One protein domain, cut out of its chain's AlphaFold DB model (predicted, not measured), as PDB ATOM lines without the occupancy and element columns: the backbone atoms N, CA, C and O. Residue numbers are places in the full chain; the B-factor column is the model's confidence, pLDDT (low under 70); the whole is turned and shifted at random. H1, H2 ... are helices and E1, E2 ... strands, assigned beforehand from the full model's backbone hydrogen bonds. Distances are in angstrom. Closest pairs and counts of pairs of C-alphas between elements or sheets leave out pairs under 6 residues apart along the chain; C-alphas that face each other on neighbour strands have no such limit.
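Overview. This is residues 191 to 204 and 217 to 308 of the 318 residues of an uncharacterized protein of Desulfobacterales bacterium PC51MH44 (UniProt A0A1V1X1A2). Helices H5 and H3 cross near the middle; H4 folds back along H3, H1 packs on H3, H2 crosses H1, and strand E1 lies at one end of the long axis. The printed part has 106 residues, with named elements in the order H1, E1, H2, H3, H4, H5. It is mostly helix, compact, with radius of gyration of the C-alphas 13.1 A, spanning 44 by 28 by 22 A.

Along the chain. Find C-alpha 284 at (204.646, 158.253, 218.448); H5 runs 20.8 A to residue 298. H3 is residues 255 to 267, H4 271 to 279, H2 225 to 237, E1 220 to 223; H1, 191 to 202, begins at (222.398, 164.053, 221.440).

Arrangement. H5 touches H3 about perpendicular, 87 degrees; closest C-alphas 291 and 259, 5.4 A. H3 and H4 form a helical hairpin; closest C-alphas 262 and 274, 4.7 A. H1 touches H3, closest C-alphas 202 and 264, 3.9 A, and H2, closest C-alphas 194 and 230, 4.6 A. In H1 to H5 every O i to N i+4 pair is within hydrogen-bond range.

Size, cuts and confidence. Residues 205 to 216 are cut out, C-alphas 204 and 217 standing 28.4 A apart. The H2 to H3 link is long; pLDDT is under 70 at 240 to 242.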
ATOM      1  N   GLU A 191     222.742 164.211 222.857       97.12
ATOM      2  CA  GLU A 191     222.398 164.053 221.440       97.12
ATOM      3  C   GLU A 191     223.412 163.150 220.718       97.12
ATOM      4  O   GLU A 191     223.044 162.247 219.971       97.12
ATOM      5  N   ALA A 192     224.705 163.308 220.999       97.94
ATOM      6  CA  ALA A 192     225.698 162.363 220.493       97.94
ATOM      7  C   ALA A 192     225.473 160.949 221.062       97.94
ATOM      8  O   ALA A 192     225.516 159.960 220.329       97.94
ATOM      9  N   GLY A 193     225.153 160.857 222.358       98.19
ATOM     10  CA  GLY A 193     224.768 159.609 223.011       98.19
ATOM     11  C   GLY A 193     223.527 158.964 222.390       98.19
ATOM     12  O   GLY A 193     223.510 157.749 222.194       98.19
ATOM     13  N   SER A 194     222.500 159.744 222.027       98.06
ATOM     14  CA  SER A 194     221.285 159.219 221.389       98.06
ATOM     15  C   SER A 194     221.587 158.624 220.018       98.06
ATOM     16  O   SER A 194     221.109 157.530 219.717       98.06
ATOM     17  N   LYS A 195     222.422 159.296 219.216       98.25
ATOM     18  CA  LYS A 195     222.886 158.803 217.911       98.25
ATOM     19  C   LYS A 195     223.743 157.549 218.036       98.25
ATOM     20  O   LYS A 195     223.521 156.600 217.293       98.25
ATOM     21  N   PHE A 196     224.656 157.496 219.004       98.44
ATOM     22  CA  PHE A 196     225.469 156.306 219.263       98.44
ATOM     23  C   PHE A 196     224.617 155.097 219.684       98.44
ATOM     24  O   PHE A 196     224.755 154.015 219.116       98.44
ATOM     25  N   ILE A 197     223.675 155.287 220.617       98.19
ATOM     26  CA  ILE A 197     222.722 154.244 221.038       98.19
ATOM     27  C   ILE A 197     221.878 153.776 219.848       98.19
ATOM     28  O   ILE A 197     221.734 152.572 219.626       98.19
ATOM     29  N   ALA A 198     221.334 154.715 219.071       98.31
ATOM     30  CA  ALA A 198     220.544 154.406 217.888       98.31
ATOM     31  C   ALA A 198     221.367 153.692 216.810       98.31
ATOM     32  O   ALA A 198     220.836 152.798 216.165       98.31
ATOM     33  N   GLY A 199     222.652 154.025 216.649       98.25
ATOM     34  CA  GLY A 199     223.563 153.373 215.709       98.25
ATOM     35  C   GLY A 199     223.857 151.930 216.099       98.25
ATOM     36  O   GLY A 199     223.696 151.037 215.272       98.25
ATOM     37  N   ILE A 200     224.179 151.680 217.376       97.94
ATOM     38  CA  ILE A 200     224.366 150.319 217.904       97.94
ATOM     39  C   ILE A 200     223.135 149.462 217.618       97.94
ATOM     40  O   ILE A 200     223.241 148.355 217.098       97.94
ATOM     41  N   VAL A 201     221.954 149.981 217.950       97.75
ATOM     42  CA  VAL A 201     220.707 149.235 217.799       97.75
ATOM     43  C   VAL A 201     220.314 149.119 216.326       97.75
ATOM     44  O   VAL A 201     219.972 148.039 215.860       97.75
ATOM     45  N   GLY A 202     220.381 150.200 215.560       97.75
ATOM     46  CA  GLY A 202     220.003 150.249 214.150       97.75
ATOM     47  C   GLY A 202     220.830 149.308 213.276       97.75
ATOM     48  O   GLY A 202     220.274 148.633 212.413       97.75
ATOM     49  N   GLN A 203     222.129 149.205 213.557       97.19
ATOM     50  CA  GLN A 203     223.075 148.352 212.831       97.19
ATOM     51  C   GLN A 203     223.255 146.960 213.468       97.19
ATOM     52  O   GLN A 203     224.068 146.172 212.996       97.19
ATOM     53  N   ASP A 204     222.503 146.653 214.532       95.06
ATOM     54  CA  ASP A 204     222.578 145.390 215.283       95.06
ATOM     55  C   ASP A 204     223.988 145.052 215.806       95.06
ATOM     56  O   ASP A 204     224.435 143.904 215.812       95.06
ATOM     57  N   GLU A 217     222.529 148.174 242.220       93.75
ATOM     58  CA  GLU A 217     222.210 148.801 243.507       93.75
ATOM     59  C   GLU A 217     221.217 147.905 244.245       93.75
ATOM     60  O   GLU A 217     220.198 147.516 243.672       93.75
ATOM     61  N   ASP A 218     221.514 147.522 245.489       93.31
ATOM     62  CA  ASP A 218     220.649 146.655 246.306       93.31
ATOM     63  C   ASP A 218     220.147 145.399 245.558       93.31
ATOM     64  O   ASP A 218     218.959 145.057 245.575       93.31
ATOM     65  N   ASN A 219     221.058 144.714 244.854       92.25
ATOM     66  CA  ASN A 219     220.781 143.548 243.997       92.25
ATOM     67  C   ASN A 219     219.815 143.811 242.821       92.25
ATOM     68  O   ASN A 219     219.234 142.873 242.268       92.25
ATOM     69  N   LYS A 220     219.647 145.067 242.394       93.31
ATOM     70  CA  LYS A 220     218.816 145.460 241.248       93.31
ATOM     71  C   LYS A 220     219.646 146.183 240.203       93.31
ATOM     72  O   LYS A 220     220.522 146.972 240.527       93.31
ATOM     73  N   LYS A 221     219.337 145.937 238.928       94.38
ATOM     74  CA  LYS A 221     219.912 146.722 237.835       94.38
ATOM     75  C   LYS A 221     219.261 148.105 237.812       94.38
ATOM     76  O   LYS A 221     218.039 148.180 237.703       94.38
ATOM     77  N   VAL A 222     220.065 149.161 237.841       94.88
ATOM     78  CA  VAL A 222     219.633 150.560 237.715       94.88
ATOM     79  C   VAL A 222     220.288 151.158 236.478       94.88
ATOM     80  O   VAL A 222     221.500 151.079 236.312       94.88
ATOM     81  N   VAL A 223     219.493 151.689 235.546       95.88
ATOM     82  CA  VAL A 223     220.023 152.258 234.295       95.88
ATOM     83  C   VAL A 223     220.769 153.557 234.593       95.88
ATOM     84  O   VAL A 223     220.221 154.457 235.233       95.88
ATOM     85  N   LYS A 224     221.989 153.692 234.061       95.88
ATOM     86  CA  LYS A 224     222.835 154.866 234.298       95.88
ATOM     87  C   LYS A 224     222.170 156.150 233.795       95.88
ATOM     88  O   LYS A 224     221.608 156.208 232.695       95.88
ATOM     89  N   HIS A 225     222.294 157.228 234.567       94.88
ATOM     90  CA  HIS A 225     221.590 158.488 234.299       94.88
ATOM     91  C   HIS A 225     221.935 159.128 232.938       94.88
ATOM     92  O   HIS A 225     221.051 159.631 232.243       94.88
ATOM     93  N   PHE A 226     223.199 159.090 232.498       95.19
ATOM     94  CA  PHE A 226     223.581 159.652 231.193       95.19
ATOM     95  C   PHE A 226     222.949 158.895 230.012       95.19
ATOM     96  O   PHE A 226     222.601 159.506 228.995       95.19
ATOM     97  N   PHE A 227     222.752 157.580 230.152       96.81
ATOM     98  CA  PHE A 227     222.094 156.743 229.152       96.81
ATOM     99  C   PHE A 227     220.605 157.092 229.062       96.81
ATOM    100  O   PHE A 227     220.067 157.282 227.971       96.81
ATOM    101  N   MET A 228     219.965 157.286 230.218       96.19
ATOM    102  CA  MET A 228     218.581 157.759 230.330       96.19
ATOM    103  C   MET A 228     218.362 159.138 229.690       96.19
ATOM    104  O   MET A 228     217.373 159.349 228.981       96.19
ATOM    105  N   ASN A 229     219.296 160.071 229.886       96.44
ATOM    106  CA  ASN A 229     219.236 161.395 229.256       96.44
ATOM    107  C   ASN A 229     219.380 161.311 227.735       96.44
ATOM    108  O   ASN A 229     218.660 161.997 227.013       96.44
ATOM    109  N   SER A 230     220.243 160.422 227.247       97.44
ATOM    110  CA  SER A 230     220.421 160.186 225.810       97.44
ATOM    111  C   SER A 230     219.176 159.549 225.184       97.44
ATOM    112  O   SER A 230     218.716 159.984 224.132       97.44
ATOM    113  N   CYS A 231     218.533 158.599 225.873       96.75
ATOM    114  CA  CYS A 231     217.222 158.087 225.459       96.75
ATOM    115  C   CYS A 231     216.160 159.196 225.442       96.75
ATOM    116  O   CYS A 231     215.347 159.262 224.528       96.75
ATOM    117  N   SER A 232     216.178 160.105 226.420       94.44
ATOM    118  CA  SER A 232     215.252 161.243 226.445       94.44
ATOM    119  C   SER A 232     215.454 162.186 225.256       94.44
ATOM    120  O   SER A 232     214.467 162.624 224.671       94.44
ATOM    121  N   PHE A 233     216.705 162.438 224.853       94.69
ATOM    122  CA  PHE A 233     217.025 163.173 223.625       94.69
ATOM    123  C   PHE A 233     216.503 162.459 222.378       94.69
ATOM    124  O   PHE A 233     215.802 163.079 221.583       94.69
ATOM    125  N   LEU A 234     216.740 161.146 222.263       94.75
ATOM    126  CA  LEU A 234     216.197 160.322 221.177       94.75
ATOM    127  C   LEU A 234     214.673 160.467 221.062       94.75
ATOM    128  O   LEU A 234     214.131 160.614 219.970       94.75
ATOM    129  N   TRP A 235     213.961 160.444 222.192       93.12
ATOM    130  CA  TRP A 235     212.505 160.580 222.206       93.12
ATOM    131  C   TRP A 235     212.004 161.951 221.804       93.12
ATOM    132  O   TRP A 235     210.868 162.017 221.338       93.12
ATOM    133  N   SER A 236     212.775 163.003 222.056       89.75
ATOM    134  CA  SER A 236     212.455 164.351 221.598       89.75
ATOM    135  C   SER A 236     212.670 164.454 220.094       89.75
ATOM    136  O   SER A 236     211.763 164.890 219.408       89.75
ATOM    137  N   SER A 237     213.784 163.938 219.566       87.12
ATOM    138  CA  SER A 237     214.043 163.979 218.122       87.12
ATOM    139  C   SER A 237     213.051 163.147 217.303       87.12
ATOM    140  O   SER A 237     212.633 163.565 216.237       87.12
ATOM    141  N   LEU A 238     212.629 161.979 217.799       84.06
ATOM    142  CA  LEU A 238     211.647 161.130 217.102       84.06
ATOM    143  C   LEU A 238     210.185 161.599 217.277       84.06
ATOM    144  O   LEU A 238     209.261 160.896 216.861       84.06
ATOM    145  N   LEU A 239     209.939 162.710 217.983       71.19
ATOM    146  CA  LEU A 239     208.602 163.300 218.118       71.19
ATOM    147  C   LEU A 239     208.269 164.309 217.026       71.19
ATOM    148  O   LEU A 239     207.089 164.625 216.898       71.19
ATOM    149  N   ASP A 240     209.268 164.777 216.285       65.12
ATOM    150  CA  ASP A 240     209.107 165.841 215.295       65.12
ATOM    151  C   ASP A 240     208.547 165.332 213.954       65.12
ATOM    152  O   ASP A 240     208.335 166.125 213.047       65.12
ATOM    153  N   ALA A 241     208.241 164.034 213.830       65.31
ATOM    154  CA  ALA A 241     207.542 163.506 212.663       65.31
ATOM    155  C   ALA A 241     206.156 164.164 212.530       65.31
ATOM    156  O   ALA A 241     205.303 163.992 213.410       65.31
ATOM    157  N   ASP A 242     205.946 164.872 211.416       65.31
ATOM    158  CA  ASP A 242     204.784 165.737 211.171       65.31
ATOM    159  C   ASP A 242     203.444 165.026 211.413       65.31
ATOM    160  O   ASP A 242     202.563 165.575 212.076       65.31
ATOM    161  N   GLU A 243     203.292 163.776 210.947       83.25
ATOM    162  CA  GLU A 243     202.080 162.977 211.153       83.25
ATOM    163  C   GLU A 243     202.356 161.460 211.233       83.25
ATOM    164  O   GLU A 243     203.140 160.888 210.476       83.25
ATOM    165  N   PHE A 244     201.647 160.773 212.138       91.38
ATOM    166  CA  PHE A 244     201.615 159.307 212.231       91.38
ATOM    167  C   PHE A 244     200.377 158.782 211.501       91.38
ATOM    168  O   PHE A 244     199.276 158.802 212.056       91.38
ATOM    169  N   THR A 245     200.552 158.325 210.263       92.31
ATOM    170  CA  THR A 245     199.455 157.960 209.347       92.31
ATOM    171  C   THR A 245     199.245 156.451 209.210       92.31
ATOM    172  O   THR A 245     198.231 156.003 208.673       92.31
ATOM    173  N   GLY A 246     200.188 155.643 209.694       93.75
ATOM    174  CA  GLY A 246     200.124 154.194 209.591       93.75
ATOM    175  C   GLY A 246     199.269 153.522 210.666       93.75
ATOM    176  O   GLY A 246     198.678 154.143 211.543       93.75
ATOM    177  N   ASN A 247     199.223 152.189 210.616       95.88
ATOM    178  CA  ASN A 247     198.426 151.363 211.533       95.88
ATOM    179  C   ASN A 247     199.279 150.483 212.458       95.88
ATOM    180  O   ASN A 247     198.740 149.714 213.261       95.88
ATOM    181  N   LEU A 248     200.609 150.584 212.371       96.94
ATOM    182  CA  LEU A 248     201.506 149.688 213.087       96.94
ATOM    183  C   LEU A 248     201.554 150.031 214.584       96.94
ATOM    184  O   LEU A 248     201.818 151.164 214.989       96.94
ATOM    185  N   THR A 249     201.309 149.043 215.442       97.12
ATOM    186  CA  THR A 249     201.362 149.224 216.901       97.12
ATOM    187  C   THR A 249     202.621 148.587 217.471       97.12
ATOM    188  O   THR A 249     203.229 147.725 216.847       97.12
ATOM    189  N   SER A 250     202.978 148.904 218.717       94.62
ATOM    190  CA  SER A 250     204.115 148.258 219.396       94.62
ATOM    191  C   SER A 250     203.914 146.776 219.747       94.62
ATOM    192  O   SER A 250     204.773 146.177 220.402       94.62
ATOM    193  N   LYS A 251     202.762 146.200 219.378       96.25
ATOM    194  CA  LYS A 251     202.445 144.769 219.479       96.25
ATOM    195  C   LYS A 251     202.493 144.055 218.123       96.25
ATOM    196  O   LYS A 251     202.370 142.839 218.104       96.25
ATOM    197  N   SER A 252     202.621 144.792 217.020       96.81
ATOM    198  CA  SER A 252     202.734 144.205 215.686       96.81
ATOM    199  C   SER A 252     204.042 143.414 215.566       96.81
ATOM    200  O   SER A 252     205.068 143.825 216.106       96.81
ATOM    201  N   ASP A 253     204.011 142.307 214.833       95.06
ATOM    202  CA  ASP A 253     205.160 141.444 214.524       95.06
ATOM    203  C   ASP A 253     206.321 142.206 213.857       95.06
ATOM    204  O   ASP A 253     207.483 142.030 214.210       95.06
ATOM    205  N   LYS A 254     205.998 143.139 212.959       96.88
ATOM    206  CA  LYS A 254     206.963 143.980 212.231       96.88
ATOM    207  C   LYS A 254     207.466 145.185 213.032       96.88
ATOM    208  O   LYS A 254     208.309 145.938 212.543       96.88
ATOM    209  N   ALA A 255     206.962 145.401 214.251       97.12
ATOM    210  CA  ALA A 255     207.233 146.617 215.016       97.12
ATOM    211  C   ALA A 255     208.701 146.783 215.399       97.12
ATOM    212  O   ALA A 255     209.189 147.905 215.432       97.12
ATOM    213  N   LEU A 256     209.408 145.702 215.712       97.25
ATOM    214  CA  LEU A 256     210.810 145.802 216.121       97.25
ATOM    215  C   LEU A 256     211.733 146.022 214.919       97.25
ATOM    216  O   LEU A 256     212.629 146.859 214.988       97.25
ATOM    217  N   SER A 257     211.467 145.348 213.798       97.81
ATOM    218  CA  SER A 257     212.216 145.537 212.551       97.81
ATOM    219  C   SER A 257     212.087 146.963 212.022       97.81
ATOM    220  O   SER A 257     213.088 147.578 211.664       97.81
ATOM    221  N   LEU A 258     210.873 147.525 212.037       97.75
ATOM    222  CA  LEU A 258     210.667 148.911 211.621       97.75
ATOM    223  C   LEU A 258     211.323 149.905 212.593       97.75
ATOM    224  O   LEU A 258     211.950 150.859 212.146       97.75
ATOM    225  N   ALA A 259     211.256 149.662 213.908       97.88
ATOM    226  CA  ALA A 259     211.925 150.511 214.898       97.88
ATOM    227  C   ALA A 259     213.440 150.533 214.674       97.88
ATOM    228  O   ALA A 259     214.065 151.586 214.763       97.88
ATOM    229  N   ARG A 260     214.028 149.379 214.342       98.25
ATOM    230  CA  ARG A 260     215.448 149.270 214.003       98.25
ATOM    231  C   ARG A 260     215.803 150.118 212.782       98.25
ATOM    232  O   ARG A 260     216.786 150.848 212.833       98.25
ATOM    233  N   ALA A 261     214.979 150.074 211.734       98.25
ATOM    234  CA  ALA A 261     215.170 150.892 210.538       98.25
ATOM    235  C   ALA A 261     215.100 152.399 210.851       98.25
ATOM    236  O   ALA A 261     215.986 153.142 210.436       98.25
ATOM    237  N   VAL A 262     214.122 152.836 211.658       97.81
ATOM    238  CA  VAL A 262     214.017 154.234 212.124       97.81
ATOM    239  C   VAL A 262     215.277 154.661 212.884       97.81
ATOM    240  O   VAL A 262     215.841 155.716 212.603       97.81
ATOM    241  N   LEU A 263     215.745 153.843 213.834       98.31
ATOM    242  CA  LEU A 263     216.948 154.144 214.618       98.31
ATOM    243  C   LEU A 263     218.206 154.198 213.747       98.31
ATOM    244  O   LEU A 263     219.045 155.069 213.957       98.31
ATOM    245  N   ASN A 264     218.317 153.318 212.748       98.25
ATOM    246  CA  ASN A 264     219.423 153.347 211.798       98.25
ATOM    247  C   ASN A 264     219.412 154.631 210.953       98.25
ATOM    248  O   ASN A 264     220.444 155.291 210.840       98.25
ATOM    249  N   ALA A 265     218.259 155.026 210.406       97.56
ATOM    250  CA  ALA A 265     218.130 156.273 209.650       97.56
ATOM    251  C   ALA A 265     218.483 157.497 210.520       97.56
ATOM    252  O   ALA A 265     219.290 158.337 210.118       97.56
ATOM    253  N   TYR A 266     217.983 157.542 211.760       97.06
ATOM    254  CA  TYR A 266     218.296 158.601 212.727       97.06
ATOM    255  C   TYR A 266     219.792 158.682 213.081       97.06
ATOM    256  O   TYR A 266     220.365 159.778 213.145       97.06
ATOM    257  N   ALA A 267     220.442 157.535 213.305       97.06
ATOM    258  CA  ALA A 267     221.869 157.470 213.619       97.06
ATOM    259  C   ALA A 267     222.725 158.043 212.480       97.06
ATOM    260  O   ALA A 267     223.642 158.818 212.737       97.06
ATOM    261  N   ASN A 268     222.348 157.753 211.232       95.62
ATOM    262  CA  ASN A 268     222.993 158.277 210.025       95.62
ATOM    263  C   ASN A 268     222.560 159.713 209.667       95.62
ATOM    264  O   ASN A 268     222.915 160.220 208.607       95.62
ATOM    265  N   SER A 269     221.793 160.384 210.535       94.06
ATOM    266  CA  SER A 269     221.245 161.728 210.301       94.06
ATOM    267  C   SER A 269     220.373 161.843 209.038       94.06
ATOM    268  O   SER A 269     220.195 162.941 208.515       94.06
ATOM    269  N   ASN A 270     219.801 160.730 208.567       95.31
ATOM    270  CA  ASN A 270     218.810 160.711 207.493       95.31
ATOM    271  C   ASN A 270     217.407 160.928 208.080       95.31
ATOM    272  O   ASN A 270     216.602 160.000 208.175       95.31
ATOM    273  N   TYR A 271     217.154 162.146 208.565       93.12
ATOM    274  CA  TYR A 271     215.931 162.471 209.304       93.12
ATOM    275  C   TYR A 271     214.670 162.307 208.448       93.12
ATOM    276  O   TYR A 271     213.719 161.693 208.912       93.12
ATOM    277  N   ASP A 272     214.711 162.696 207.170       92.94
ATOM    278  CA  ASP A 272     213.592 162.509 206.238       92.94
ATOM    279  C   ASP A 272     213.171 161.034 206.108       92.94
ATOM    280  O   ASP A 272     211.983 160.711 206.035       92.94
ATOM    281  N   GLU A 273     214.138 160.114 206.040       95.50
ATOM    282  CA  GLU A 273     213.851 158.677 206.019       95.50
ATOM    283  C   GLU A 273     213.346 158.191 207.381       95.50
ATOM    284  O   GLU A 273     212.378 157.429 207.437       95.50
ATOM    285  N   ALA A 274     213.964 158.651 208.474       95.69
ATOM    286  CA  ALA A 274     213.538 158.308 209.826       95.69
ATOM    287  C   ALA A 274     212.072 158.702 210.066       95.69
ATOM    288  O   ALA A 274     211.312 157.882 210.585       95.69
ATOM    289  N   ASP A 275     211.656 159.887 209.616       93.62
ATOM    290  CA  ASP A 275     210.290 160.399 209.746       93.62
ATOM    291  C   ASP A 275     209.299 159.623 208.877       93.62
ATOM    292  O   ASP A 275     208.246 159.198 209.359       93.62
ATOM    293  N   LYS A 276     209.658 159.325 207.621       94.06
ATOM    294  CA  LYS A 276     208.831 158.476 206.743       94.06
ATOM    295  C   LYS A 276     208.609 157.095 207.351       94.06
ATOM    296  O   LYS A 276     207.473 156.621 207.383       94.06
ATOM    297  N   LEU A 277     209.655 156.459 207.876       95.94
ATOM    298  CA  LEU A 277     209.552 155.156 208.533       95.94
ATOM    299  C   LEU A 277     208.765 155.244 209.851       95.94
ATOM    300  O   LEU A 277     207.957 154.362 210.150       95.94
ATOM    301  N   ALA A 278     208.965 156.311 210.628       95.75
ATOM    302  CA  ALA A 278     208.240 156.575 211.866       95.75
ATOM    303  C   ALA A 278     206.733 156.753 211.621       95.75
ATOM    304  O   ALA A 278     205.930 156.215 212.390       95.75
ATOM    305  N   SER A 279     206.346 157.422 210.529       94.75
ATOM    306  CA  SER A 279     204.945 157.685 210.173       94.75
ATOM    307  C   SER A 279     204.114 156.411 209.967       94.75
ATOM    308  O   SER A 279     202.901 156.423 210.167       94.75
ATOM    309  N   LEU A 280     204.758 155.277 209.650       96.06
ATOM    310  CA  LEU A 280     204.100 153.976 209.481       96.06
ATOM    311  C   LEU A 280     203.558 153.395 210.803       96.06
ATOM    312  O   LEU A 280     202.744 152.461 210.793       96.06
ATOM    313  N   TYR A 281     203.977 153.931 211.952       96.56
ATOM    314  CA  TYR A 281     203.350 153.621 213.233       96.56
ATOM    315  C   TYR A 281     202.016 154.341 213.395       96.56
ATOM    316  O   TYR A 281     201.834 155.475 212.985       96.56
ATOM    317  N   LYS A 282     201.116 153.718 214.155       95.81
ATOM    318  CA  LYS A 282     199.838 154.299 214.584       95.81
ATOM    319  C   LYS A 282     199.993 155.557 215.440       95.81
ATOM    320  O   LYS A 282     199.048 156.316 215.613       95.81
ATOM    321  N   SER A 283     201.131 155.713 216.111       94.00
ATOM    322  CA  SER A 283     201.416 156.875 216.955       94.00
ATOM    323  C   SER A 283     202.872 156.905 217.393       94.00
ATOM    324  O   SER A 283     203.494 155.849 217.560       94.00
ATOM    325  N   SER A 284     203.352 158.091 217.772       93.12
ATOM    326  CA  SER A 284     204.646 158.253 218.448       93.12
ATOM    327  C   SER A 284     204.787 157.355 219.680       93.12
ATOM    328  O   SER A 284     205.836 156.765 219.930       93.12
ATOM    329  N   THR A 285     203.705 157.154 220.442       93.19
ATOM    330  CA  THR A 285     203.730 156.239 221.594       93.19
ATOM    331  C   THR A 285     204.021 154.794 221.172       93.19
ATOM    332  O   THR A 285     204.703 154.068 221.897       93.19
ATOM    333  N   SER A 286     203.512 154.354 220.018       95.31
ATOM    334  CA  SER A 286     203.789 153.015 219.484       95.31
ATOM    335  C   SER A 286     205.237 152.890 219.007       95.31
ATOM    336  O   SER A 286     205.889 151.900 219.345       95.31
ATOM    337  N   LEU A 287     205.758 153.910 218.321       96.06
ATOM    338  CA  LEU A 287     207.165 153.979 217.924       96.06
ATOM    339  C   LEU A 287     208.091 153.917 219.147       96.06
ATOM    340  O   LEU A 287     208.876 152.982 219.275       96.06
ATOM    341  N   LYS A 288     207.924 154.830 220.115       95.31
ATOM    342  CA  LYS A 288     208.761 154.905 221.327       95.31
ATOM    343  C   LYS A 288     208.792 153.602 222.109       95.31
ATOM    344  O   LYS A 288     209.852 153.167 222.539       95.31
ATOM    345  N   LYS A 289     207.637 152.951 222.281       96.25
ATOM    346  CA  LYS A 289     207.566 151.637 222.940       96.25
ATOM    347  C   LYS A 289     208.363 150.574 222.184       96.25
ATOM    348  O   LYS A 289     208.968 149.726 222.825       96.25
ATOM    349  N   SER A 290     208.341 150.604 220.855       97.50
ATOM    350  CA  SER A 290     209.069 149.645 220.018       97.50
ATOM    351  C   SER A 290     210.576 149.895 220.086       97.50
ATOM    352  O   SER A 290     211.321 148.966 220.386       97.50
ATOM    353  N   CYS A 291     211.016 151.150 219.952       97.62
ATOM    354  CA  CYS A 291     212.420 151.530 220.127       97.62
ATOM    355  C   CYS A 291     212.931 151.197 221.535       97.62
ATOM    356  O   CYS A 291     213.993 150.606 221.677       97.62
ATOM    357  N   ALA A 292     212.168 151.515 222.587       97.56
ATOM    358  CA  ALA A 292     212.564 151.234 223.966       97.56
ATOM    359  C   ALA A 292     212.723 149.729 224.237       97.56
ATOM    360  O   ALA A 292     213.650 149.342 224.943       97.56
ATOM    361  N   LYS A 293     211.846 148.876 223.680       97.31
ATOM    362  CA  LYS A 293     212.000 147.411 223.753       97.31
ATOM    363  C   LYS A 293     213.309 146.967 223.108       97.31
ATOM    364  O   LYS A 293     214.095 146.294 223.762       97.31
ATOM    365  N   LEU A 294     213.558 147.426 221.882       96.25
ATOM    366  CA  LEU A 294     214.751 147.081 221.113       96.25
ATOM    367  C   LEU A 294     216.044 147.519 221.828       96.25
ATOM    368  O   LEU A 294     216.993 146.744 221.930       96.25
ATOM    369  N   ILE A 295     216.064 148.735 222.384       97.06
ATOM    370  CA  ILE A 295     217.183 149.253 223.188       97.06
ATOM    371  C   ILE A 295     217.374 148.393 224.443       97.06
ATOM    372  O   ILE A 295     218.487 147.952 224.723       97.06
ATOM    373  N   ALA A 296     216.308 148.117 225.197       96.12
ATOM    374  CA  ALA A 296     216.417 147.324 226.420       96.12
ATOM    375  C   ALA A 296     216.927 145.899 226.160       96.12
ATOM    376  O   ALA A 296     217.756 145.411 226.926       96.12
ATOM    377  N   GLU A 297     216.477 145.266 225.074       94.25
ATOM    378  CA  GLU A 297     216.957 143.956 224.621       94.25
ATOM    379  C   GLU A 297     218.441 144.016 224.231       94.25
ATOM    380  O   GLU A 297     219.246 143.248 224.760       94.25
ATOM    381  N   THR A 298     218.828 144.985 223.395       94.81
ATOM    382  CA  THR A 298     220.210 145.141 222.901       94.81
ATOM    383  C   THR A 298     221.206 145.380 224.038       94.81
ATOM    384  O   THR A 298     222.289 144.801 224.055       94.81
ATOM    385  N   PHE A 299     220.849 146.198 225.031       94.12
ATOM    386  CA  PHE A 299     221.741 146.538 226.145       94.12
ATOM    387  C   PHE A 299     221.513 145.690 227.412       94.12
ATOM    388  O   PHE A 299     222.165 145.926 228.431       94.12
ATOM    389  N   ASN A 300     220.638 144.676 227.359       93.19
ATOM    390  CA  ASN A 300     220.287 143.797 228.486       93.19
ATOM    391  C   ASN A 300     219.879 144.570 229.764       93.19
ATOM    392  O   ASN A 300     220.372 144.310 230.874       93.19
ATOM    393  N   LEU A 301     219.002 145.560 229.583       93.94
ATOM    394  CA  LEU A 301     218.510 146.457 230.633       93.94
ATOM    395  C   LEU A 301     217.388 145.795 231.463       93.94
ATOM    396  O   LEU A 301     216.719 144.891 230.962       93.94
ATOM    397  N   PRO A 302     217.144 146.234 232.717       90.38
ATOM    398  CA  PRO A 302     216.099 145.674 233.593       90.38
ATOM    399  C   PRO A 302     214.690 145.712 232.990       90.38
ATOM    400  O   PRO A 302     213.886 144.810 233.227       90.38
ATOM    401  N   GLY A 303     214.381 146.737 232.194       93.25
ATOM    402  CA  GLY A 303     213.106 146.832 231.502       93.25
ATOM    403  C   GLY A 303     212.987 148.070 230.622       93.25
ATOM    404  O   GLY A 303     213.450 149.156 230.952       93.25
ATOM    405  N   TRP A 304     212.286 147.930 229.497       95.50
ATOM    406  CA  TRP A 304     212.120 149.015 228.525       95.50
ATOM    407  C   TRP A 304     211.239 150.171 229.013       95.50
ATOM    408  O   TRP A 304     211.330 151.280 228.494       95.50
ATOM    409  N   LYS A 305     210.349 149.929 229.985       94.88
ATOM    410  CA  LYS A 305     209.410 150.953 230.473       94.88
ATOM    411  C   LYS A 305     210.126 152.103 231.171       94.88
ATOM    412  O   LYS A 305     209.643 153.227 231.104       94.88
ATOM    413  N   GLU A 306     211.249 151.814 231.821       91.94
ATOM    414  CA  GLU A 306     212.055 152.807 232.533       91.94
ATOM    415  C   GLU A 306     212.662 153.825 231.576       91.94
ATOM    416  O   GLU A 306     212.763 154.989 231.938       91.94
ATOM    417  N   LEU A 307     212.955 153.409 230.337       93.44
ATOM    418  CA  LEU A 307     213.505 154.266 229.286       93.44
ATOM    419  C   LEU A 307     212.519 155.331 228.802       93.44
ATOM    420  O   LEU A 307     212.935 156.308 228.183       93.44
ATOM    421  N   LEU A 308     211.215 155.141 229.016       92.31
ATOM    422  CA  LEU A 308     210.206 156.063 228.514       92.31
ATOM    423  C   LEU A 308     210.037 157.284 229.426       92.31
ATOM    424  O   LEU A 308     210.135 157.166 230.649       92.31
TER     425      LEU A 308